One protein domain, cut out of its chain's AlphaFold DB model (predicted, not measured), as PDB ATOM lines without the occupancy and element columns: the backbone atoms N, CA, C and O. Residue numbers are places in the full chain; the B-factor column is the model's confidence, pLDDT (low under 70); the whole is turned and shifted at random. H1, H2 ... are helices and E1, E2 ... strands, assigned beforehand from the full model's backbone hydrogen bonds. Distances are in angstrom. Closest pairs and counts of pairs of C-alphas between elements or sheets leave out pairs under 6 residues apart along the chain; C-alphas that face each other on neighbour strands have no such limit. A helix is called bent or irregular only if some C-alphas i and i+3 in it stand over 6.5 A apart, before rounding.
ATOM      1  N   TYR A   2     -27.282  40.844 -47.735       68.38
ATOM      2  CA  TYR A   2     -26.036  41.638 -47.647       68.38
ATOM      3  C   TYR A   2     -26.069  43.036 -48.294       68.38
ATOM      4  O   TYR A   2     -25.050  43.714 -48.320       68.38
ATOM      5  N   THR A   3     -27.213  43.501 -48.808       77.25
ATOM      6  CA  THR A   3     -27.323  44.764 -49.572       77.25
ATOM      7  C   THR A   3     -26.923  46.004 -48.780       77.25
ATOM      8  O   THR A   3     -26.456  46.967 -49.383       77.25
ATOM      9  N   PHE A   4     -27.049  45.958 -47.450       83.00
ATOM     10  CA  PHE A   4     -26.576  47.008 -46.547       83.00
ATOM     11  C   PHE A   4     -25.102  47.346 -46.800       83.00
ATOM     12  O   PHE A   4     -24.770  48.505 -47.029       83.00
ATOM     13  N   TYR A   5     -24.236  46.331 -46.876       79.44
ATOM     14  CA  TYR A   5     -22.807  46.527 -47.139       79.44
ATOM     15  C   TYR A   5     -22.520  47.038 -48.549       79.44
ATOM     16  O   TYR A   5     -21.462  47.602 -48.767       79.44
ATOM     17  N   PHE A   6     -23.466  46.900 -49.483       78.81
ATOM     18  CA  PHE A   6     -23.386  47.471 -50.830       78.81
ATOM     19  C   PHE A   6     -23.966  48.888 -50.929       78.81
ATOM     20  O   PHE A   6     -24.123  49.395 -52.038       78.81
ATOM     21  N   CYS A   7     -24.336  49.505 -49.803       81.56
ATOM     22  CA  CYS A   7     -25.034  50.789 -49.759       81.56
ATOM     23  C   CYS A   7     -26.329  50.788 -50.597       81.56
ATOM     24  O   CYS A   7     -26.637  51.745 -51.311       81.56
ATOM     25  N   LYS A   8     -27.073  49.674 -50.564       83.06
ATOM     26  CA  LYS A   8     -28.314  49.469 -51.324       83.06
ATOM     27  C   LYS A   8     -29.471  49.136 -50.389       83.06
ATOM     28  O   LYS A   8     -29.308  48.415 -49.402       83.06
ATOM     29  N   THR A   9     -30.663  49.604 -50.750       86.62
ATOM     30  CA  THR A   9     -31.907  49.179 -50.100       86.62
ATOM     31  C   THR A   9     -32.100  47.662 -50.248       86.62
ATOM     32  O   THR A   9     -31.601  47.071 -51.215       86.62
ATOM     33  N   PRO A  10     -32.819  47.003 -49.324       87.44
ATOM     34  CA  PRO A  10     -33.196  45.603 -49.479       87.44
ATOM     35  C   PRO A  10     -33.917  45.364 -50.814       87.44
ATOM     36  O   PRO A  10     -34.772  46.152 -51.210       87.44
ATOM     37  N   LEU A  11     -33.565  44.277 -51.507       87.06
ATOM     38  CA  LEU A  11     -34.222  43.880 -52.764       87.06
ATOM     39  C   LEU A  11     -35.602  43.256 -52.532       87.06
ATOM     40  O   LEU A  11     -36.434  43.239 -53.431       87.06
ATOM     41  N   ILE A  12     -35.807  42.705 -51.338       86.62
ATOM     42  CA  ILE A  12     -37.021  42.012 -50.922       86.62
ATOM     43  C   ILE A  12     -37.454  42.665 -49.604       86.62
ATOM     44  O   ILE A  12     -36.577  42.937 -48.771       86.62
ATOM     45  N   PRO A  13     -38.754  42.949 -49.414       84.50
ATOM     46  CA  PRO A  13     -39.258  43.471 -48.150       84.50
ATOM     47  C   PRO A  13     -39.005  42.489 -46.992       84.50
ATOM     48  O   PRO A  13     -38.846  41.286 -47.226       84.50
ATOM     49  N   PRO A  14     -38.953  42.982 -45.743       84.06
ATOM     50  CA  PRO A  14     -38.850  42.113 -44.579       84.06
ATOM     51  C   PRO A  14     -40.071  41.175 -44.493       84.06
ATOM     52  O   PRO A  14     -41.168  41.577 -44.887       84.06
ATOM     53  N   PRO A  15     -39.905  39.940 -43.984       85.88
ATOM     54  CA  PRO A  15     -41.028  39.039 -43.745       85.88
ATOM     55  C   PRO A  15     -42.053  39.653 -42.783       85.88
ATOM     56  O   PRO A  15     -41.680  40.347 -41.839       85.88
ATOM     57  N   GLU A  16     -43.338  39.361 -42.997       86.50
ATOM     58  CA  GLU A  16     -44.429  39.846 -42.131       86.50
ATOM     59  C   GLU A  16     -44.503  39.113 -40.784       86.50
ATOM     60  O   GLU A  16     -45.084  39.618 -39.827       86.50
ATOM     61  N   TYR A  17     -43.921  37.916 -40.704       86.56
ATOM     62  CA  TYR A  17     -43.912  37.095 -39.502       86.56
ATOM     63  C   TYR A  17     -42.579  37.214 -38.760       86.56
ATOM     64  O   TYR A  17     -41.507  37.321 -39.362       86.56
ATOM     65  N   SER A  18     -42.645  37.159 -37.431       86.44
ATOM     66  CA  SER A  18     -41.456  37.058 -36.593       86.44
ATOM     67  C   SER A  18     -40.800  35.690 -36.747       86.44
ATOM     68  O   SER A  18     -41.472  34.670 -36.907       86.44
ATOM     69  N   VAL A  19     -39.475  35.668 -36.649       89.25
ATOM     70  CA  VAL A  19     -38.702  34.427 -36.546       89.25
ATOM     71  C   VAL A  19     -39.126  33.682 -35.266       89.25
ATOM     72  O   VAL A  19     -39.206  34.345 -34.227       89.25
ATOM     73  N   PRO A  20     -39.429  32.364 -35.320       93.06
ATOM     74  CA  PRO A  20     -39.832  31.580 -34.146       93.06
ATOM     75  C   PRO A  20     -38.827  31.687 -32.999       93.06
ATOM     76  O   PRO A  20     -37.651  31.956 -33.233       93.06
ATOM     77  N   ASP A  21     -39.239  31.476 -31.759       90.94
ATOM     78  CA  ASP A  21     -38.301  31.574 -30.642       90.94
ATOM     79  C   ASP A  21     -37.554  30.237 -30.461       90.94
ATOM     80  O   ASP A  21     -38.209  29.248 -30.177       90.94
ATOM     81  N   PRO A  22     -36.215  30.153 -30.585       91.88
ATOM     82  CA  PRO A  22     -35.463  28.907 -30.423       91.88
ATOM     83  C   PRO A  22     -35.653  28.203 -29.077       91.88
ATOM     84  O   PRO A  22     -35.435  26.996 -29.006       91.88
ATOM     85  N   GLU A  23     -36.037  28.924 -28.018       89.12
ATOM     86  CA  GLU A  23     -36.352  28.308 -26.721       89.12
ATOM     87  C   GLU A  23     -37.750  27.677 -26.708       89.12
ATOM     88  O   GLU A  23     -37.946  26.623 -26.103       89.12
ATOM     89  N   SER A  24     -38.706  28.298 -27.401       92.38
ATOM     90  CA  SER A  24     -40.105  27.859 -27.455       92.38
ATOM     91  C   SER A  24     -40.376  26.861 -28.594       92.38
ATOM     92  O   SER A  24     -41.160  25.929 -28.427       92.38
ATOM     93  N   ASP A  25     -39.685  27.020 -29.725       92.19
ATOM     94  CA  ASP A  25     -39.870  26.314 -30.998       92.19
ATOM     95  C   ASP A  25     -38.547  25.691 -31.521       92.19
ATOM     96  O   ASP A  25     -38.142  25.937 -32.667       92.19
ATOM     97  N   PRO A  26     -37.822  24.877 -30.725       90.25
ATOM     98  CA  PRO A  26     -36.492  24.375 -31.096       90.25
ATOM     99  C   PRO A  26     -36.494  23.489 -32.356       90.25
ATOM    100  O   PRO A  26     -35.513  23.448 -33.101       90.25
ATOM    101  N   GLU A  27     -37.607  22.803 -32.632       91.00
ATOM    102  CA  GLU A  27     -37.762  21.908 -33.788       91.00
ATOM    103  C   GLU A  27     -37.706  22.646 -35.134       91.00
ATOM    104  O   GLU A  27     -37.413  22.028 -36.158       91.00
ATOM    105  N   TRP A  28     -37.932  23.965 -35.146       92.75
ATOM    106  CA  TRP A  28     -37.875  24.770 -36.367       92.75
ATOM    107  C   TRP A  28     -36.447  24.913 -36.916       92.75
ATOM    108  O   TRP A  28     -36.258  25.057 -38.123       92.75
ATOM    109  N   TYR A  29     -35.438  24.873 -36.039       91.38
ATOM    110  CA  TYR A  29     -34.051  25.215 -36.373       91.38
ATOM    111  C   TYR A  29     -33.147  24.002 -36.574       91.38
ATOM    112  O   TYR A  29     -32.216  24.051 -37.381       91.38
ATOM    113  N   GLY A  30     -33.390  22.931 -35.815       88.19
ATOM    114  CA  GLY A  30     -32.398  21.880 -35.614       88.19
ATOM    115  C   GLY A  30     -31.175  22.368 -34.822       88.19
ATOM    116  O   GLY A  30     -31.061  23.538 -34.455       88.19
ATOM    117  N   GLU A  31     -30.244  21.455 -34.542       91.50
ATOM    118  CA  GLU A  31     -29.003  21.778 -33.832       91.50
ATOM    119  C   GLU A  31     -27.824  20.983 -34.392       91.50
ATOM    120  O   GLU A  31     -27.951  19.816 -34.777       91.50
ATOM    121  N   VAL A  32     -26.660  21.628 -34.410       90.06
ATOM    122  CA  VAL A  32     -25.387  21.020 -34.779       90.06
ATOM    123  C   VAL A  32     -24.508  20.955 -33.542       90.06
ATOM    124  O   VAL A  32     -24.308  21.937 -32.834       90.06
ATOM    125  N   TYR A  33     -23.939  19.780 -33.303       92.19
ATOM    126  CA  TYR A  33     -23.086  19.537 -32.153       92.19
ATOM    127  C   TYR A  33     -21.642  19.324 -32.588       92.19
ATOM    128  O   TYR A  33     -21.349  18.441 -33.397       92.19
ATOM    129  N   LEU A  34     -20.729  20.084 -31.993       90.88
ATOM    130  CA  LEU A  34     -19.298  19.840 -32.089       90.88
ATOM    131  C   LEU A  34     -18.871  18.784 -31.074       90.88
ATOM    132  O   LEU A  34     -19.219  18.839 -29.894       90.88
ATOM    133  N   HIS A  35     -18.062  17.837 -31.533       93.19
ATOM    134  CA  HIS A  35     -17.417  16.855 -30.676       93.19
ATOM    135  C   HIS A  35     -15.903  17.020 -30.775       93.19
ATOM    136  O   HIS A  35     -15.290  16.657 -31.779       93.19
ATOM    137  N   ARG A  42     -20.511  16.796 -25.995       92.69
ATOM    138  CA  ARG A  42     -20.836  17.468 -27.251       92.69
ATOM    139  C   ARG A  42     -21.248  18.909 -26.967       92.69
ATOM    140  O   ARG A  42     -22.147  19.133 -26.160       92.69
ATOM    141  N   THR A  43     -20.619  19.857 -27.645       91.38
ATOM    142  CA  THR A  43     -20.903  21.286 -27.489       91.38
ATOM    143  C   THR A  43     -21.871  21.728 -28.585       91.38
ATOM    144  O   THR A  43     -21.544  21.545 -29.760       91.38
ATOM    145  N   PRO A  44     -23.051  22.277 -28.256       92.00
ATOM    146  CA  PRO A  44     -23.968  22.796 -29.267       92.00
ATOM    147  C   PRO A  44     -23.384  24.042 -29.940       92.00
ATOM    148  O   PRO A  44     -22.689  24.833 -29.298       92.00
ATOM    149  N   LEU A  45     -23.690  24.228 -31.224       90.81
ATOM    150  CA  LEU A  45     -23.383  25.462 -31.947       90.81
ATOM    151  C   LEU A  45     -24.426  26.559 -31.720       90.81
ATOM    152  O   LEU A  45     -24.191  27.693 -32.134       90.81
ATOM    153  N   LEU A  46     -25.541  26.242 -31.052       93.00
ATOM    154  CA  LEU A  46     -26.621  27.180 -30.746       93.00
ATOM    155  C   LEU A  46     -27.195  27.799 -32.022       93.00
ATOM    156  O   LEU A  46     -27.477  29.000 -32.073       93.00
ATOM    157  N   PHE A  47     -27.340  26.975 -33.067       92.00
ATOM    158  CA  PHE A  47     -27.674  27.447 -34.409       92.00
ATOM    159  C   PHE A  47     -28.974  28.256 -34.431       92.00
ATOM    160  O   PHE A  47     -29.001  29.342 -35.011       92.00
ATOM    161  N   GLY A  48     -30.028  27.776 -33.763       93.62
ATOM    162  CA  GLY A  48     -31.314  28.476 -33.727       93.62
ATOM    163  C   GLY A  48     -31.218  29.863 -33.095       93.62
ATOM    164  O   GLY A  48     -31.652  30.853 -33.687       93.62
ATOM    165  N   SER A  49     -30.569  29.960 -31.935       93.44
ATOM    166  CA  SER A  49     -30.350  31.231 -31.237       93.44
ATOM    167  C   SER A  49     -29.493  32.188 -32.065       93.44
ATOM    168  O   SER A  49     -29.843  33.358 -32.215       93.44
ATOM    169  N   LEU A  50     -28.419  31.690 -32.681       94.00
ATOM    170  CA  LEU A  50     -27.546  32.483 -33.545       94.00
ATOM    171  C   LEU A  50     -28.296  33.005 -34.775       94.00
ATOM    172  O   LEU A  50     -28.158  34.175 -35.142       94.00
ATOM    173  N   PHE A  51     -29.100  32.153 -35.412       93.75
ATOM    174  CA  PHE A  51     -29.913  32.531 -36.560       93.75
ATOM    175  C   PHE A  51     -30.920  33.619 -36.185       93.75
ATOM    176  O   PHE A  51     -30.985  34.638 -36.876       93.75
ATOM    177  N   ARG A  52     -31.654  33.454 -35.073       94.38
ATOM    178  CA  ARG A  52     -32.611  34.460 -34.587       94.38
ATOM    179  C   ARG A  52     -31.934  35.816 -34.402       94.38
ATOM    180  O   ARG A  52     -32.414  36.814 -34.942       94.38
ATOM    181  N   GLU A  53     -30.809  35.863 -33.688       95.19
ATOM    182  CA  GLU A  53     -30.114  37.131 -33.430       95.19
ATOM    183  C   GLU A  53     -29.513  37.742 -34.698       95.19
ATOM    184  O   GLU A  53     -29.567  38.962 -34.877       95.19
ATOM    185  N   THR A  54     -29.041  36.906 -35.625       94.44
ATOM    186  CA  THR A  54     -28.590  37.356 -36.945       94.44
ATOM    187  C   THR A  54     -29.742  38.004 -37.707       94.44
ATOM    188  O   THR A  54     -29.586  39.113 -38.210       94.44
ATOM    189  N   VAL A  55     -30.921  37.374 -37.769       93.81
ATOM    190  CA  VAL A  55     -32.081  37.954 -38.466       93.81
ATOM    191  C   VAL A  55     -32.506  39.275 -37.827       93.81
ATOM    192  O   VAL A  55     -32.727  40.243 -38.553       93.81
ATOM    193  N   ARG A  56     -32.554  39.361 -36.491       94.50
ATOM    194  CA  ARG A  56     -32.871  40.617 -35.785       94.50
ATOM    195  C   ARG A  56     -31.902  41.740 -36.164       94.50
ATOM    196  O   ARG A  56     -32.350  42.837 -36.489       94.50
ATOM    197  N   LEU A  57     -30.599  41.453 -36.225       95.25
ATOM    198  CA  LEU A  57     -29.599  42.417 -36.688       95.25
ATOM    199  C   LEU A  57     -29.810  42.815 -38.158       95.25
ATOM    200  O   LEU A  57     -29.750  44.000 -38.495       95.25
ATOM    201  N   ARG A  58     -30.107  41.852 -39.043       92.81
ATOM    202  CA  ARG A  58     -30.385  42.126 -40.465       92.81
ATOM    203  C   ARG A  58     -31.612  43.006 -40.664       92.81
ATOM    204  O   ARG A  58     -31.594  43.833 -41.570       92.81
ATOM    205  N   LEU A  59     -32.650  42.859 -39.841       93.50
ATOM    206  CA  LEU A  59     -33.834  43.720 -39.893       93.50
ATOM    207  C   LEU A  59     -33.488  45.168 -39.520       93.50
ATOM    208  O   LEU A  59     -33.880  46.086 -40.233       93.50
ATOM    209  N   ILE A  60     -32.663  45.379 -38.489       95.12
ATOM    210  CA  ILE A  60     -32.176  46.724 -38.137       95.12
ATOM    211  C   ILE A  60     -31.344  47.318 -39.286       95.12
ATOM    212  O   ILE A  60     -31.562  48.460 -39.686       95.12
ATOM    213  N   GLN A  61     -30.424  46.542 -39.869       93.12
ATOM    214  CA  GLN A  61     -29.635  46.975 -41.031       93.12
ATOM    215  C   GLN A  61     -30.510  47.285 -42.255       93.12
ATOM    216  O   GLN A  61     -30.208  48.211 -43.009       93.12
ATOM    217  N   ALA A  62     -31.592  46.532 -42.460       91.81
ATOM    218  CA  ALA A  62     -32.550  46.776 -43.530       91.81
ATOM    219  C   ALA A  62     -33.285  48.110 -43.331       91.81
ATOM    220  O   ALA A  62     -33.336  48.899 -44.274       91.81
ATOM    221  N   ASP A  63     -33.769  48.398 -42.119       92.62
ATOM    222  CA  ASP A  63     -34.384  49.688 -41.784       92.62
ATOM    223  C   ASP A  63     -33.415  50.849 -42.044       92.62
ATOM    224  O   ASP A  63     -33.780  51.842 -42.677       92.62
ATOM    225  N   ILE A  64     -32.157  50.708 -41.603       91.94
ATOM    226  CA  ILE A  64     -31.104  51.701 -41.854       91.94
ATOM    227  C   ILE A  64     -30.936  51.907 -43.362       91.94
ATOM    228  O   ILE A  64     -30.976  53.042 -43.835       91.94
ATOM    229  N   ALA A  65     -30.788  50.823 -44.128       89.38
ATOM    230  CA  ALA A  65     -30.576  50.880 -45.570       89.38
ATOM    231  C   ALA A  65     -31.743  51.538 -46.318       89.38
ATOM    232  O   ALA A  65     -31.511  52.296 -47.260       89.38
ATOM    233  N   ILE A  66     -32.988  51.272 -45.910       89.12
ATOM    234  CA  ILE A  66     -34.183  51.890 -46.497       89.12
ATOM    235  C   ILE A  66     -34.129  53.408 -46.333       89.12
ATOM    236  O   ILE A  66     -34.379  54.133 -47.292       89.12
ATOM    237  N   VAL A  67     -33.780  53.897 -45.143       89.62
ATOM    238  CA  VAL A  67     -33.750  55.340 -44.877       89.62
ATOM    239  C   VAL A  67     -32.519  56.003 -45.503       89.62
ATOM    240  O   VAL A  67     -32.644  57.081 -46.084       89.62
ATOM    241  N   ALA A  68     -31.351  55.367 -45.404       85.81
ATOM    242  CA  ALA A  68     -30.073  55.923 -45.847       85.81
ATOM    243  C   ALA A  68     -29.909  55.925 -47.374       85.81
ATOM    244  O   ALA A  68     -29.310  56.844 -47.925       85.81
ATOM    245  N   TYR A  69     -30.436  54.906 -48.061       83.38
ATOM    246  CA  TYR A  69     -30.183  54.677 -49.489       83.38
ATOM    247  C   TYR A  69     -31.435  54.809 -50.363       83.38
ATOM    248  O   TYR A  69     -31.406  54.446 -51.544       83.38
ATOM    249  N   ALA A  70     -32.528  55.351 -49.815       80.62
ATOM    250  CA  ALA A  70     -33.710  55.697 -50.596       80.62
ATOM    251  C   ALA A  70     -33.328  56.601 -51.788       80.62
ATOM    252  O   ALA A  70     -32.552  57.547 -51.614       80.62
ATOM    253  N   PRO A  71     -33.902  56.388 -52.989       71.75
ATOM    254  CA  PRO A  71     -33.591  57.192 -54.175       71.75
ATOM    255  C   PRO A  71     -33.751  58.703 -53.963       71.75
ATOM    256  O   PRO A  71     -32.996  59.479 -54.538       71.75
ATOM    257  N   SER A  72     -34.691  59.110 -53.108       66.38
ATOM    258  CA  SER A  72     -34.980  60.506 -52.764       66.38
ATOM    259  C   SER A  72     -33.986  61.149 -51.787       66.38
ATOM    260  O   SER A  72     -34.044  62.360 -51.597       66.38
ATOM    261  N   LYS A  73     -33.092  60.372 -51.158       61.44
ATOM    262  CA  LYS A  73     -32.154  60.834 -50.116       61.44
ATOM    263  C   LYS A  73     -30.679  60.546 -50.410       61.44
ATOM    264  O   LYS A  73     -29.837  60.795 -49.549       61.44
ATOM    265  N   LYS A  74     -30.348  60.071 -51.617       58.09
ATOM    266  CA  LYS A  74     -28.988  59.627 -51.980       58.09
ATOM    267  C   LYS A  74     -27.873  60.637 -51.682       58.09
ATOM    268  O   LYS A  74     -26.756  60.208 -51.433       58.09
ATOM    269  N   GLU A  75     -28.164  61.936 -51.697       59.41
ATOM    270  CA  GLU A  75     -27.159  62.991 -51.490       59.41
ATOM    271  C   GLU A  75     -27.061  63.500 -50.043       59.41
ATOM    272  O   GLU A  75     -26.075  64.140 -49.697       59.41
ATOM    273  N   GLN A  76     -28.055  63.232 -49.188       65.19
ATOM    274  CA  GLN A  76     -28.110  63.787 -47.825       65.19
ATOM    275  C   GLN A  76     -27.763  62.773 -46.728       65.19
ATOM    276  O   GLN A  76     -27.441  63.182 -45.615       65.19
ATOM    277  N   GLY A  77     -27.814  61.470 -47.023       76.38
ATOM    278  CA  GLY A  77     -27.558  60.429 -46.027       76.38
ATOM    279  C   GLY A  77     -28.533  60.479 -44.840       76.38
ATOM    280  O   GLY A  77     -29.662  60.966 -44.952       76.38
ATOM    281  N   LEU A  78     -28.108  59.938 -43.694       87.25
ATOM    282  CA  LEU A  78     -28.861  59.998 -42.435       87.25
ATOM    283  C   LEU A  78     -28.511  61.266 -41.661       87.25
ATOM    284  O   LEU A  78     -27.338  61.609 -41.554       87.25
ATOM    285  N   SER A  79     -29.498  61.911 -41.033       90.19
ATOM    286  CA  SER A  79     -29.209  62.959 -40.045       90.19
ATOM    287  C   SER A  79     -28.571  62.369 -38.777       90.19
ATOM    288  O   SER A  79     -28.674  61.164 -38.515       90.19
ATOM    289  N   LEU A  80     -27.937  63.212 -37.952       90.38
ATOM    290  CA  LEU A  80     -27.388  62.781 -36.662       90.38
ATOM    291  C   LEU A  80     -28.483  62.191 -35.758       90.38
ATOM    292  O   LEU A  80     -28.287  61.133 -35.174       90.38
ATOM    293  N   GLU A  81     -29.657  62.821 -35.695       92.06
ATOM    294  CA  GLU A  81     -30.802  62.333 -34.913       92.06
ATOM    295  C   GLU A  81     -31.259  60.937 -35.364       92.06
ATOM    296  O   GLU A  81     -31.457  60.041 -34.540       92.06
ATOM    297  N   GLN A  82     -31.360  60.713 -36.679       93.38
ATOM    298  CA  GLN A  82     -31.690  59.396 -37.224       93.38
ATOM    299  C   GLN A  82     -30.603  58.366 -36.894       93.38
ATOM    300  O   GLN A  82     -30.911  57.237 -36.518       93.38
ATOM    301  N   SER A  83     -29.335  58.766 -36.991       93.75
ATOM    302  CA  SER A  83     -28.186  57.906 -36.690       93.75
ATOM    303  C   SER A  83     -28.166  57.495 -35.215       93.75
ATOM    304  O   SER A  83     -27.965  56.321 -34.911       93.75
ATOM    305  N   LEU A  84     -28.462  58.423 -34.298       95.06
ATOM    306  CA  LEU A  84     -28.595  58.152 -32.864       95.06
ATOM    307  C   LEU A  84     -29.818  57.284 -32.543       95.06
ATOM    308  O   LEU A  84     -29.743  56.416 -31.678       95.06
ATOM    309  N   THR A  85     -30.921  57.454 -33.272       96.81
ATOM    310  CA  THR A  85     -32.105  56.591 -33.129       96.81
ATOM    311  C   THR A  85     -31.782  55.143 -33.504       96.81
ATOM    312  O   THR A  85     -32.122  54.212 -32.772       96.81
ATOM    313  N   PHE A  86     -31.088  54.929 -34.626       97.38
ATOM    314  CA  PHE A  86     -30.651  53.590 -35.030       97.38
ATOM    315  C   PHE A  86     -29.578  53.013 -34.110       97.38
ATOM    316  O   PHE A  86     -29.610  51.816 -33.833       97.38
ATOM    317  N   LYS A  87     -28.677  53.855 -33.588       97.06
ATOM    318  CA  LYS A  87     -27.737  53.456 -32.539       97.06
ATOM    319  C   LYS A  87     -28.479  52.896 -31.325       97.06
ATOM    320  O   LYS A  87     -28.145  51.802 -30.898       97.06
ATOM    321  N   GLY A  88     -29.513  53.585 -30.834       97.94
ATOM    322  CA  GLY A  88     -30.327  53.099 -29.715       97.94
ATOM    323  C   GLY A  88     -30.923  51.712 -29.977       97.94
ATOM    324  O   GLY A  88     -30.757  50.812 -29.165       97.94
ATOM    325  N   LYS A  89     -31.500  51.486 -31.168       98.12
ATOM    326  CA  LYS A  89     -32.003  50.153 -31.561       98.12
ATOM    327  C   LYS A  89     -30.914  49.070 -31.553       98.12
ATOM    328  O   LYS A  89     -31.195  47.922 -31.213       98.12
ATOM    329  N   LEU A  90     -29.694  49.410 -31.974       98.06
ATOM    330  CA  LEU A  90     -28.553  48.490 -31.963       98.06
ATOM    331  C   LEU A  90     -28.060  48.219 -30.538       98.06
ATOM    332  O   LEU A  90     -27.756  47.070 -30.230       98.06
ATOM    333  N   ASP A  91     -27.991  49.244 -29.686       97.75
ATOM    334  CA  ASP A  91     -27.628  49.110 -28.272       97.75
ATOM    335  C   ASP A  91     -28.627  48.184 -27.556       97.75
ATOM    336  O   ASP A  91     -28.215  47.245 -26.876       97.75
ATOM    337  N   ASP A  92     -29.931  48.396 -27.771       98.19
ATOM    338  CA  ASP A  92     -31.002  47.563 -27.213       98.19
ATOM    339  C   ASP A  92     -30.886  46.108 -27.694       98.19
ATOM    340  O   ASP A  92     -31.031  45.169 -26.910       98.19
ATOM    341  N   TRP A  93     -30.589  45.902 -28.982       97.56
ATOM    342  CA  TRP A  93     -30.347  44.569 -29.534       97.56
ATOM    343  C   TRP A  93     -29.129  43.893 -28.892       97.56
ATOM    344  O   TRP A  93     -29.231  42.736 -28.490       97.56
ATOM    345  N   LEU A  94     -28.008  44.612 -28.742       96.81
ATOM    346  CA  LEU A  94     -26.784  44.078 -28.141       96.81
ATOM    347  C   LEU A  94     -27.003  43.699 -26.668       96.81
ATOM    348  O   LEU A  94     -26.541  42.649 -26.226       96.81
ATOM    349  N   GLN A  95     -27.718  44.538 -25.913       96.12
ATOM    350  CA  GLN A  95     -28.050  44.287 -24.506       96.12
ATOM    351  C   GLN A  95     -29.018  43.112 -24.328       96.12
ATOM    352  O   GLN A  95     -28.968  42.430 -23.308       96.12
ATOM    353  N   ALA A  96     -29.881  42.867 -25.315       95.38
ATOM    354  CA  ALA A  96     -30.835  41.764 -25.312       95.38
ATOM    355  C   ALA A  96     -30.248  40.432 -25.816       95.38
ATOM    356  O   ALA A  96     -30.997  39.457 -25.938       95.38
ATOM    357  N   LEU A  97     -28.951  40.369 -26.145       95.06
ATOM    358  CA  LEU A  97     -28.325  39.125 -26.582       95.06
ATOM    359  C   LEU A  97     -28.322  38.078 -25.451       95.06
ATOM    360  O   LEU A  97     -27.944  38.390 -24.320       95.06
ATOM    361  N   PRO A  98     -28.674  36.814 -25.752       92.31
ATOM    362  CA  PRO A  98     -28.503  35.697 -24.829       92.31
ATOM    363  C   PRO A  98     -27.066  35.565 -24.307       92.31
ATOM    364  O   PRO A  98     -26.108  35.878 -25.019       92.31
ATOM    365  N   ALA A  99     -26.913  35.012 -23.097       92.06
ATOM    366  CA  ALA A  99     -25.616  34.860 -22.426       92.06
ATOM    367  C   ALA A  99     -24.494  34.268 -23.315       92.06
ATOM    368  O   ALA A  99     -23.428  34.887 -23.357       92.06
ATOM    369  N   PRO A 100     -24.721  33.217 -24.137       91.19
ATOM    370  CA  PRO A 100     -23.677  32.649 -25.006       91.19
ATOM    371  C   PRO A 100     -23.150  33.582 -26.110       91.19
ATOM    372  O   PRO A 100     -22.095  33.328 -26.699       91.19
ATOM    373  N   PHE A 101     -23.892  34.646 -26.432       93.69
ATOM    374  CA  PHE A 101     -23.497  35.675 -27.398       93.69
ATOM    375  C   PHE A 101     -23.082  36.981 -26.717       93.69
ATOM    376  O   PHE A 101     -22.777  37.958 -27.400       93.69
ATOM    377  N   SER A 102     -23.051  37.018 -25.384       93.00
ATOM    378  CA  SER A 102     -22.498  38.143 -24.642       93.00
ATOM    379  C   SER A 102     -20.992  38.265 -24.886       93.00
ATOM    380  O   SER A 102     -20.303  37.285 -25.176       93.00
ATOM    381  N   ALA A 103     -20.453  39.472 -24.722       88.81
ATOM    382  CA  ALA A 103     -19.027  39.728 -24.927       88.81
ATOM    383  C   ALA A 103     -18.116  38.870 -24.020       88.81
ATOM    384  O   ALA A 103     -16.996  38.542 -24.410       88.81
ATOM    385  N   SER A 104     -18.587  38.483 -22.830       87.81
ATOM    386  CA  SER A 104     -17.845  37.643 -21.879       87.81
ATOM    387  C   SER A 104     -17.782  36.165 -22.265       87.81
ATOM    388  O   SER A 104     -16.905  35.455 -21.775       87.81
ATOM    389  N   GLU A 105     -18.675  35.698 -23.140       89.31
ATOM    390  CA  GLU A 105     -18.840  34.276 -23.469       89.31
ATOM    391  C   GLU A 105     -18.619  33.966 -24.955       89.31
ATOM    392  O   GLU A 105     -18.940  32.878 -25.423       89.31
ATOM    393  N   LEU A 106     -18.038  34.888 -25.729       89.12
ATOM    394  CA  LEU A 106     -17.750  34.641 -27.143       89.12
ATOM    395  C   LEU A 106     -16.803  33.449 -27.289       89.12
ATOM    396  O   LEU A 106     -15.664  33.513 -26.830       89.12
ATOM    397  N   VAL A 107     -17.262  32.373 -27.935       86.38
ATOM    398  CA  VAL A 107     -16.464  31.159 -28.192       86.38
ATOM    399  C   VAL A 107     -16.233  30.940 -29.679       86.38
ATOM    400  O   VAL A 107     -15.092  30.704 -30.066       86.38
ATOM    401  N   PHE A 108     -17.289  30.992 -30.494       90.25
ATOM    402  CA  PHE A 108     -17.230  30.600 -31.903       90.25
ATOM    403  C   PHE A 108     -17.018  31.793 -32.847       90.25
ATOM    404  O   PHE A 108     -17.440  32.907 -32.516       90.25
ATOM    405  N   PRO A 109     -16.453  31.561 -34.054       91.44
ATOM    406  CA  PRO A 109     -16.268  32.600 -35.068       91.44
ATOM    407  C   PRO A 109     -17.538  33.418 -35.325       91.44
ATOM    408  O   PRO A 109     -17.501  34.643 -35.282       91.44
ATOM    409  N   SER A 110     -18.682  32.745 -35.469       89.94
ATOM    410  CA  SER A 110     -19.982  33.379 -35.710       89.94
ATOM    411  C   SER A 110     -20.457  34.283 -34.569       89.94
ATOM    412  O   SER A 110     -21.141  35.272 -34.822       89.94
ATOM    413  N   HIS A 111     -20.076  33.999 -33.319       92.06
ATOM    414  CA  HIS A 111     -20.408  34.864 -32.184       92.06
ATOM    415  C   HIS A 111     -19.588  36.153 -32.272       92.06
ATOM    416  O   HIS A 111     -20.118  37.246 -32.091       92.06
ATOM    417  N   ILE A 112     -18.300  36.033 -32.609       93.81
ATOM    418  CA  ILE A 112     -17.417  37.186 -32.827       93.81
ATOM    419  C   ILE A 112     -17.921  38.017 -34.013       93.81
ATOM    420  O   ILE A 112     -17.933  39.245 -33.931       93.81
ATOM    421  N   SER A 113     -18.397  37.367 -35.081       92.50
ATOM    422  CA  SER A 113     -18.982  38.036 -36.246       92.50
ATOM    423  C   SER A 113     -20.138  38.964 -35.871       92.50
ATOM    424  O   SER A 113     -20.153  40.094 -36.346       92.50
ATOM    425  N   LEU A 114     -21.048  38.563 -34.974       94.44
ATOM    426  CA  LEU A 114     -22.147  39.433 -34.521       94.44
ATOM    427  C   LEU A 114     -21.642  40.750 -33.909       94.44
ATOM    428  O   LEU A 114     -22.163  41.825 -34.213       94.44
ATOM    429  N   HIS A 115     -20.601  40.682 -33.078       95.81
ATOM    430  CA  HIS A 115     -20.012  41.866 -32.441       95.81
ATOM    431  C   HIS A 115     -19.211  42.714 -33.433       95.81
ATOM    432  O   HIS A 115     -19.279  43.944 -33.394       95.81
ATOM    433  N   LEU A 116     -18.493  42.074 -34.360       94.62
ATOM    434  CA  LEU A 116     -17.815  42.766 -35.460       94.62
ATOM    435  C   LEU A 116     -18.821  43.561 -36.300       94.62
ATOM    436  O   LEU A 116     -18.604  44.737 -36.594       94.62
ATOM    437  N   GLU A 117     -19.953  42.949 -36.637       93.94
ATOM    438  CA  GLU A 117     -21.024  43.616 -37.364       93.94
ATOM    439  C   GLU A 117     -21.604  44.790 -36.603       93.94
ATOM    440  O   GLU A 117     -21.726  45.869 -37.176       93.94
ATOM    441  N   TYR A 118     -21.932  44.589 -35.330       96.00
ATOM    442  CA  TYR A 118     -22.456  45.638 -34.471       96.00
ATOM    443  C   TYR A 118     -21.567  46.882 -34.509       96.00
ATOM    444  O   TYR A 118     -22.018  47.959 -34.905       96.00
ATOM    445  N   HIS A 119     -20.279  46.738 -34.189       95.62
ATOM    446  CA  HIS A 119     -19.369  47.880 -34.168       95.62
ATOM    447  C   HIS A 119     -19.138  48.467 -35.564       95.62
ATOM    448  O   HIS A 119     -19.003  49.685 -35.699       95.62
ATOM    449  N   GLY A 120     -19.149  47.635 -36.609       92.50
ATOM    450  CA  GLY A 120     -19.075  48.113 -37.984       92.50
ATOM    451  C   GLY A 120     -20.280  48.969 -38.383       92.50
ATOM    452  O   GLY A 120     -20.112  50.019 -39.005       92.50
ATOM    453  N   VAL A 121     -21.492  48.577 -37.976       93.25
ATOM    454  CA  VAL A 121     -22.706  49.369 -38.212       93.25
ATOM    455  C   VAL A 121     -22.673  50.659 -37.390       93.25
ATOM    456  O   VAL A 121     -22.951  51.721 -37.943       93.25
ATOM    457  N   ILE A 122     -22.263  50.611 -36.119       95.00
ATOM    458  CA  ILE A 122     -22.113  51.811 -35.276       95.00
ATOM    459  C   ILE A 122     -21.209  52.845 -35.955       95.00
ATOM    460  O   ILE A 122     -21.578  54.013 -36.079       95.00
ATOM    461  N   LEU A 123     -20.052  52.422 -36.463       91.56
ATOM    462  CA  LEU A 123     -19.155  53.325 -37.179       91.56
ATOM    463  C   LEU A 123     -19.758  53.850 -38.486       91.56
ATOM    464  O   LEU A 123     -19.581  55.028 -38.789       91.56
ATOM    465  N   SER A 124     -20.497  53.023 -39.232       88.69
ATOM    466  CA  SER A 124     -21.194  53.474 -40.445       88.69
ATOM    467  C   SER A 124     -22.245  54.559 -40.170       88.69
ATOM    468  O   SER A 124     -22.434  55.443 -41.000       88.69
ATOM    469  N   LEU A 125     -22.886  54.524 -38.994       91.00
ATOM    470  CA  LEU A 125     -23.890  55.501 -38.573       91.00
ATOM    471  C   LEU A 125     -23.261  56.795 -38.052       91.00
ATOM    472  O   LEU A 125     -23.736  57.881 -38.364       91.00
ATOM    473  N   LEU A 126     -22.216  56.687 -37.228       91.81
ATOM    474  CA  LEU A 126     -21.725  57.814 -36.434       91.81
ATOM    475  C   LEU A 126     -20.576  58.581 -37.093       91.81
ATOM    476  O   LEU A 126     -20.501  59.800 -36.953       91.81
ATOM    477  N   ARG A 127     -19.698  57.900 -37.839       87.06
ATOM    478  CA  ARG A 127     -18.515  58.523 -38.453       87.06
ATOM    479  C   ARG A 127     -18.844  59.663 -39.434       87.06
ATOM    480  O   ARG A 127     -18.108  60.647 -39.412       87.06
ATOM    481  N   PRO A 128     -19.918  59.614 -40.253       86.94
ATOM    482  CA  PRO A 128     -20.299  60.750 -41.102       86.94
ATOM    483  C   PRO A 128     -20.535  62.061 -40.344       86.94
ATOM    484  O   PRO A 128     -20.412  63.136 -40.926       86.94
ATOM    485  N   HIS A 129     -20.807  61.981 -39.039       86.81
ATOM    486  CA  HIS A 129     -21.063  63.129 -38.170       86.81
ATOM    487  C   HIS A 129     -19.842  63.557 -37.340       86.81
ATOM    488  O   HIS A 129     -19.945  64.459 -36.511       86.81
ATOM    489  N   GLU A 130     -18.675  62.934 -37.542       83.25
ATOM    490  CA  GLU A 130     -17.447  63.230 -36.785       83.25
ATOM    491  C   GLU A 130     -16.956  64.671 -37.038       83.25
ATOM    492  O   GLU A 130     -16.460  65.332 -36.128       83.25
ATOM    493  N   SER A 131     -17.147  65.199 -38.254       72.50
ATOM    494  CA  SER A 131     -16.702  66.546 -38.643       72.50
ATOM    495  C   SER A 131     -17.710  67.667 -38.357       72.50
ATOM    496  O   SER A 131     -17.346  68.840 -38.421       72.50
ATOM    497  N   THR A 132     -18.972  67.358 -38.041       69.25
ATOM    498  CA  THR A 132     -20.064  68.339 -37.865       69.25
ATOM    499  C   THR A 132     -20.252  68.767 -36.408       69.25
ATOM    500  O   THR A 132     -21.355  68.734 -35.869       69.25
ATOM    501  N   GLY A 133     -19.172  69.208 -35.753       60.06
ATOM    502  CA  GLY A 133     -19.240  69.684 -34.364       60.06
ATOM    503  C   GLY A 133     -19.634  68.574 -33.386       60.06
ATOM    504  O   GLY A 133     -20.512  68.767 -32.547       60.06
ATOM    505  N   ALA A 134     -19.008  67.402 -33.538       70.12
ATOM    506  CA  ALA A 134     -19.298  66.202 -32.766       70.12
ATOM    507  C   ALA A 134     -19.302  66.463 -31.249       70.12
ATOM    508  O   ALA A 134     -18.340  66.981 -30.679       70.12
ATOM    509  N   SER A 135     -20.388  66.056 -30.588       85.31
ATOM    510  CA  SER A 135     -20.457  65.993 -29.125       85.31
ATOM    511  C   SER A 135     -19.357  65.065 -28.580       85.31
ATOM    512  O   SER A 135     -19.066  64.051 -29.222       85.31
ATOM    513  N   PRO A 136     -18.787  65.325 -27.385       86.69
ATOM    514  CA  PRO A 136     -17.814  64.427 -26.756       86.69
ATOM    515  C   PRO A 136     -18.285  62.968 -26.680       86.69
ATOM    516  O   PRO A 136     -17.493  62.056 -26.904       86.69
ATOM    517  N   LEU A 137     -19.584  62.751 -26.448       88.19
ATOM    518  CA  LEU A 137     -20.184  61.413 -26.400       88.19
ATOM    519  C   LEU A 137     -20.109  60.692 -27.754       88.19
ATOM    520  O   LEU A 137     -19.781  59.513 -27.809       88.19
ATOM    521  N   LEU A 138     -20.343  61.411 -28.858       90.69
ATOM    522  CA  LEU A 138     -20.261  60.848 -30.209       90.69
ATOM    523  C   LEU A 138     -18.828  60.399 -30.532       90.69
ATOM    524  O   LEU A 138     -18.618  59.320 -31.086       90.69
ATOM    525  N   VAL A 139     -17.839  61.218 -30.160       89.81
ATOM    526  CA  VAL A 139     -16.415  60.894 -30.334       89.81
ATOM    527  C   VAL A 139     -16.031  59.674 -29.499       89.81
ATOM    528  O   VAL A 139     -15.297  58.805 -29.978       89.81
ATOM    529  N   GLU A 140     -16.542  59.577 -28.270       91.81
ATOM    530  CA  GLU A 140     -16.317  58.423 -27.403       91.81
ATOM    531  C   GLU A 140     -16.891  57.136 -28.011       91.81
ATOM    532  O   GLU A 140     -16.178  56.135 -28.084       91.81
ATOM    533  N   ASP A 141     -18.125  57.167 -28.517       93.75
ATOM    534  CA  ASP A 141     -18.767  56.010 -29.150       93.75
ATOM    535  C   ASP A 141     -18.011  55.538 -30.402       93.75
ATOM    536  O   ASP A 141     -17.763  54.339 -30.572       93.75
ATOM    537  N   ILE A 142     -17.575  56.472 -31.257       92.44
ATOM    538  CA  ILE A 142     -16.748  56.167 -32.436       92.44
ATOM    539  C   ILE A 142     -15.422  55.531 -32.005       92.44
ATOM    540  O   ILE A 142     -15.003  54.511 -32.557       92.44
ATOM    541  N   THR A 143     -14.756  56.115 -31.008       91.25
ATOM    542  CA  THR A 143     -13.468  55.616 -30.507       91.25
ATOM    543  C   THR A 143     -13.625  54.219 -29.914       91.25
ATOM    544  O   THR A 143     -12.851  53.315 -30.232       91.25
ATOM    545  N   ARG A 144     -14.676  54.000 -29.119       94.19
ATOM    546  CA  ARG A 144     -15.007  52.703 -28.522       94.19
ATOM    547  C   ARG A 144     -15.281  51.644 -29.581       94.19
ATOM    548  O   ARG A 144     -14.768  50.532 -29.461       94.19
ATOM    549  N   ALA A 145     -16.034  51.974 -30.629       95.00
ATOM    550  CA  ALA A 145     -16.307  51.039 -31.715       95.00
ATOM    551  C   ALA A 145     -15.033  50.671 -32.499       95.00
ATOM    552  O   ALA A 145     -14.812  49.488 -32.756       95.00
ATOM    553  N   LYS A 146     -14.143  51.637 -32.789       92.88
ATOM    554  CA  LYS A 146     -12.827  51.372 -33.408       92.88
ATOM    555  C   LYS A 146     -11.980  50.421 -32.547       92.88
ATOM    556  O   LYS A 146     -11.522  49.396 -33.048       92.88
ATOM    557  N   MET A 147     -11.837  50.713 -31.251       92.69
ATOM    558  CA  MET A 147     -11.082  49.864 -30.314       92.69
ATOM    559  C   MET A 147     -11.675  48.457 -30.197       92.69
ATOM    560  O   MET A 147     -10.938  47.473 -30.107       92.69
ATOM    561  N   SER A 148     -13.005  48.346 -30.208       95.31
ATOM    562  CA  SER A 148     -13.689  47.058 -30.095       95.31
ATOM    563  C   SER A 148     -13.480  46.206 -31.344       95.31
ATOM    564  O   SER A 148     -13.135  45.037 -31.212       95.31
ATOM    565  N   LEU A 149     -13.573  46.782 -32.549       94.56
ATOM    566  CA  LEU A 149     -13.239  46.069 -33.790       94.56
ATOM    567  C   LEU A 149     -11.793  45.566 -33.795       94.56
ATOM    568  O   LEU A 149     -11.537  44.416 -34.143       94.56
ATOM    569  N   GLU A 150     -10.851  46.408 -33.370       94.31
ATOM    570  CA  GLU A 150      -9.438  46.040 -33.271       94.31
ATOM    571  C   GLU A 150      -9.219  44.887 -32.275       94.31
ATOM    572  O   GLU A 150      -8.490  43.931 -32.548       94.31
ATOM    573  N   THR A 151      -9.894  44.954 -31.125       94.69
ATOM    574  CA  THR A 151      -9.852  43.917 -30.088       94.69
ATOM    575  C   THR A 151     -10.447  42.607 -30.589       94.69
ATOM    576  O   THR A 151      -9.840  41.551 -30.412       94.69
ATOM    577  N   LEU A 152     -11.597  42.663 -31.264       95.25
ATOM    578  CA  LEU A 152     -12.273  41.497 -31.826       95.25
ATOM    579  C   LEU A 152     -11.450  40.847 -32.941       95.25
ATOM    580  O   LEU A 152     -11.347  39.626 -32.964       95.25
ATOM    581  N   ALA A 153     -10.794  41.628 -33.807       94.06
ATOM    582  CA  ALA A 153      -9.887  41.094 -34.826       94.06
ATOM    583  C   ALA A 153      -8.700  40.341 -34.195       94.06
ATOM    584  O   ALA A 153      -8.348  39.241 -34.624       94.06
ATOM    585  N   ARG A 154      -8.107  40.883 -33.122       94.12
ATOM    586  CA  ARG A 154      -7.053  40.177 -32.372       94.12
ATOM    587  C   ARG A 154      -7.566  38.923 -31.681       94.12
ATOM    588  O   ARG A 154      -6.906  37.888 -31.742       94.12
ATOM    589  N   LEU A 155      -8.726  39.003 -31.034       93.88
ATOM    590  CA  LEU A 155      -9.341  37.869 -30.350       93.88
ATOM    591  C   LEU A 155      -9.661  36.738 -31.328       93.88
ATOM    592  O   LEU A 155      -9.374  35.579 -31.030       93.88
ATOM    593  N   TYR A 156     -10.200  37.085 -32.500       94.44
ATOM    594  CA  TYR A 156     -10.466  36.146 -33.582       94.44
ATOM    595  C   TYR A 156      -9.187  35.405 -33.968       94.44
ATOM    596  O   TYR A 156      -9.149  34.178 -33.912       94.44
ATOM    597  N   TYR A 157      -8.109  36.137 -34.270       94.44
ATOM    598  CA  TYR A 157      -6.826  35.528 -34.620       94.44
ATOM    599  C   TYR A 157      -6.292  34.600 -33.520       94.44
ATOM    600  O   TYR A 157      -5.863  33.487 -33.809       94.44
ATOM    601  N   LEU A 158      -6.341  35.029 -32.254       93.44
ATOM    602  CA  LEU A 158      -5.831  34.237 -31.131       93.44
ATOM    603  C   LEU A 158      -6.590  32.919 -30.929       93.44
ATOM    604  O   LEU A 158      -5.994  31.947 -30.473       93.44
ATOM    605  N   ARG A 159      -7.890  32.885 -31.236       91.00
ATOM    606  CA  ARG A 159      -8.744  31.712 -30.991       91.00
ATOM    607  C   ARG A 159      -8.935  30.821 -32.208       91.00
ATOM    608  O   ARG A 159      -9.110  29.616 -32.051       91.00
ATOM    609  N   HIS A 160      -8.936  31.408 -33.396       90.69
ATOM    610  CA  HIS A 160      -9.342  30.731 -34.625       90.69
ATOM    611  C   HIS A 160      -8.279  30.778 -35.718       90.69
ATOM    612  O   HIS A 160      -8.453  30.117 -36.740       90.69
ATOM    613  N   SER A 161      -7.165  31.492 -35.504       92.19
ATOM    614  CA  SER A 161      -6.184  31.830 -36.544       92.19
ATOM    615  C   SER A 161      -6.847  32.524 -37.746       92.19
ATOM    616  O   SER A 161      -7.985  32.984 -37.660       92.19
TER     617      SER A 161
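Overview. This is residues 2 to 35 and 42 to 161 of the 311 residues of an uncharacterized protein of Lophiostoma macrostomum CBS 122681 (UniProt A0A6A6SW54). Three long helices, H2, H3 and H4, stand side by side as an up-and-down bundle, each running against the one before it, and a fourth, H5, packs along H4 away from H2 and H3. A small pair of antiparallel strands, E1 and E2, lies beyond the end of the bundle where H2 begins, and a long stretch with no named element, residues 7 to 32, leads there from the short helix H1. The printed part has 154 residues with five named helices and two named strands, in the order H1, E1, E2, H2, H3, H4, H5, and its class is mostly helix. The whole is compact, with a radius of gyration of the C-alphas of 16.9 A and spans of 52 by 38 by 24 A.

Arrangement. H1, residues 3 to 6, and H2, residues 47 to 69, only just touch, with 3 pairs of C-alphas within 8 A; the closest C-alphas are those of Phe 4 and Ala 65, 5.7 A apart, and H2 takes part with residues 61 to 65 alone. E1, residues 33 to 35, and E2, residues 42 to 44, are antiparallel neighbours at 147 degrees; N 34 and O 43 are within hydrogen-bond range at 2.8 A, as are N 43 and O 34 at 2.8 A. E1 is apart from H2. H2 touches H3, residues 80 to 95, with residues 56 to 64 alone, a helical hairpin at a shallow tilt of 2 degrees, opposite ways; the closest C-alphas, of Ile 64 and Phe 86, are 7.1 A apart. H4, residues 109 to 129, touches H3 opposite ways at a shallow tilt of 18 degrees, also a hairpin, with the C-alphas of Ser 83 and Leu 125 closest at 5.3 A. H4 touches H2 the same way at a shallow tilt of 17 degrees, with the C-alphas of Thr 54 and Leu 114 closest at 7.2 A. H5, residues 136 to 160, forms a hairpin with H4, opposite ways at a shallow tilt of 25 degrees; the closest C-alphas, of His 119 and Ala 145, are 5.0 A apart. H5 is apart from H2 and H3. Every O i to N i+4 pair is within hydrogen-bond range in H2, H3 and H5, and 14 of 17 are in H4; H1 is too short for such a pair.

Along the chain. H1 begins at C-alpha 3, (-27.323, 44.764, -49.572). E1 and E2 have three residues each. H2 measures 31.2 A from its first C-alpha, at (-27.674, 27.447, -34.409), to its last. H3 measures 22.1 A and H4 31.1 A. H4 is irregular, but only just: C-alphas 125 and 128 are 6.8 A apart. H5, 35.6 A long, ends at C-alpha 160, (-9.342, 30.731, -34.625).

Size, cuts and confidence. The two C-alphas farthest apart, of His 35 and Gly 133, are 53.0 A apart. Residues 36 to 41 are not printed, and C-alphas 35 and 42 are 4.9 A apart across this cut. The links from H1 to E1 and from H3 to H4 are long. The mean pLDDT of the printed part is 89.4, and residues 2, 72 to 76 and 132 to 133 are under 70.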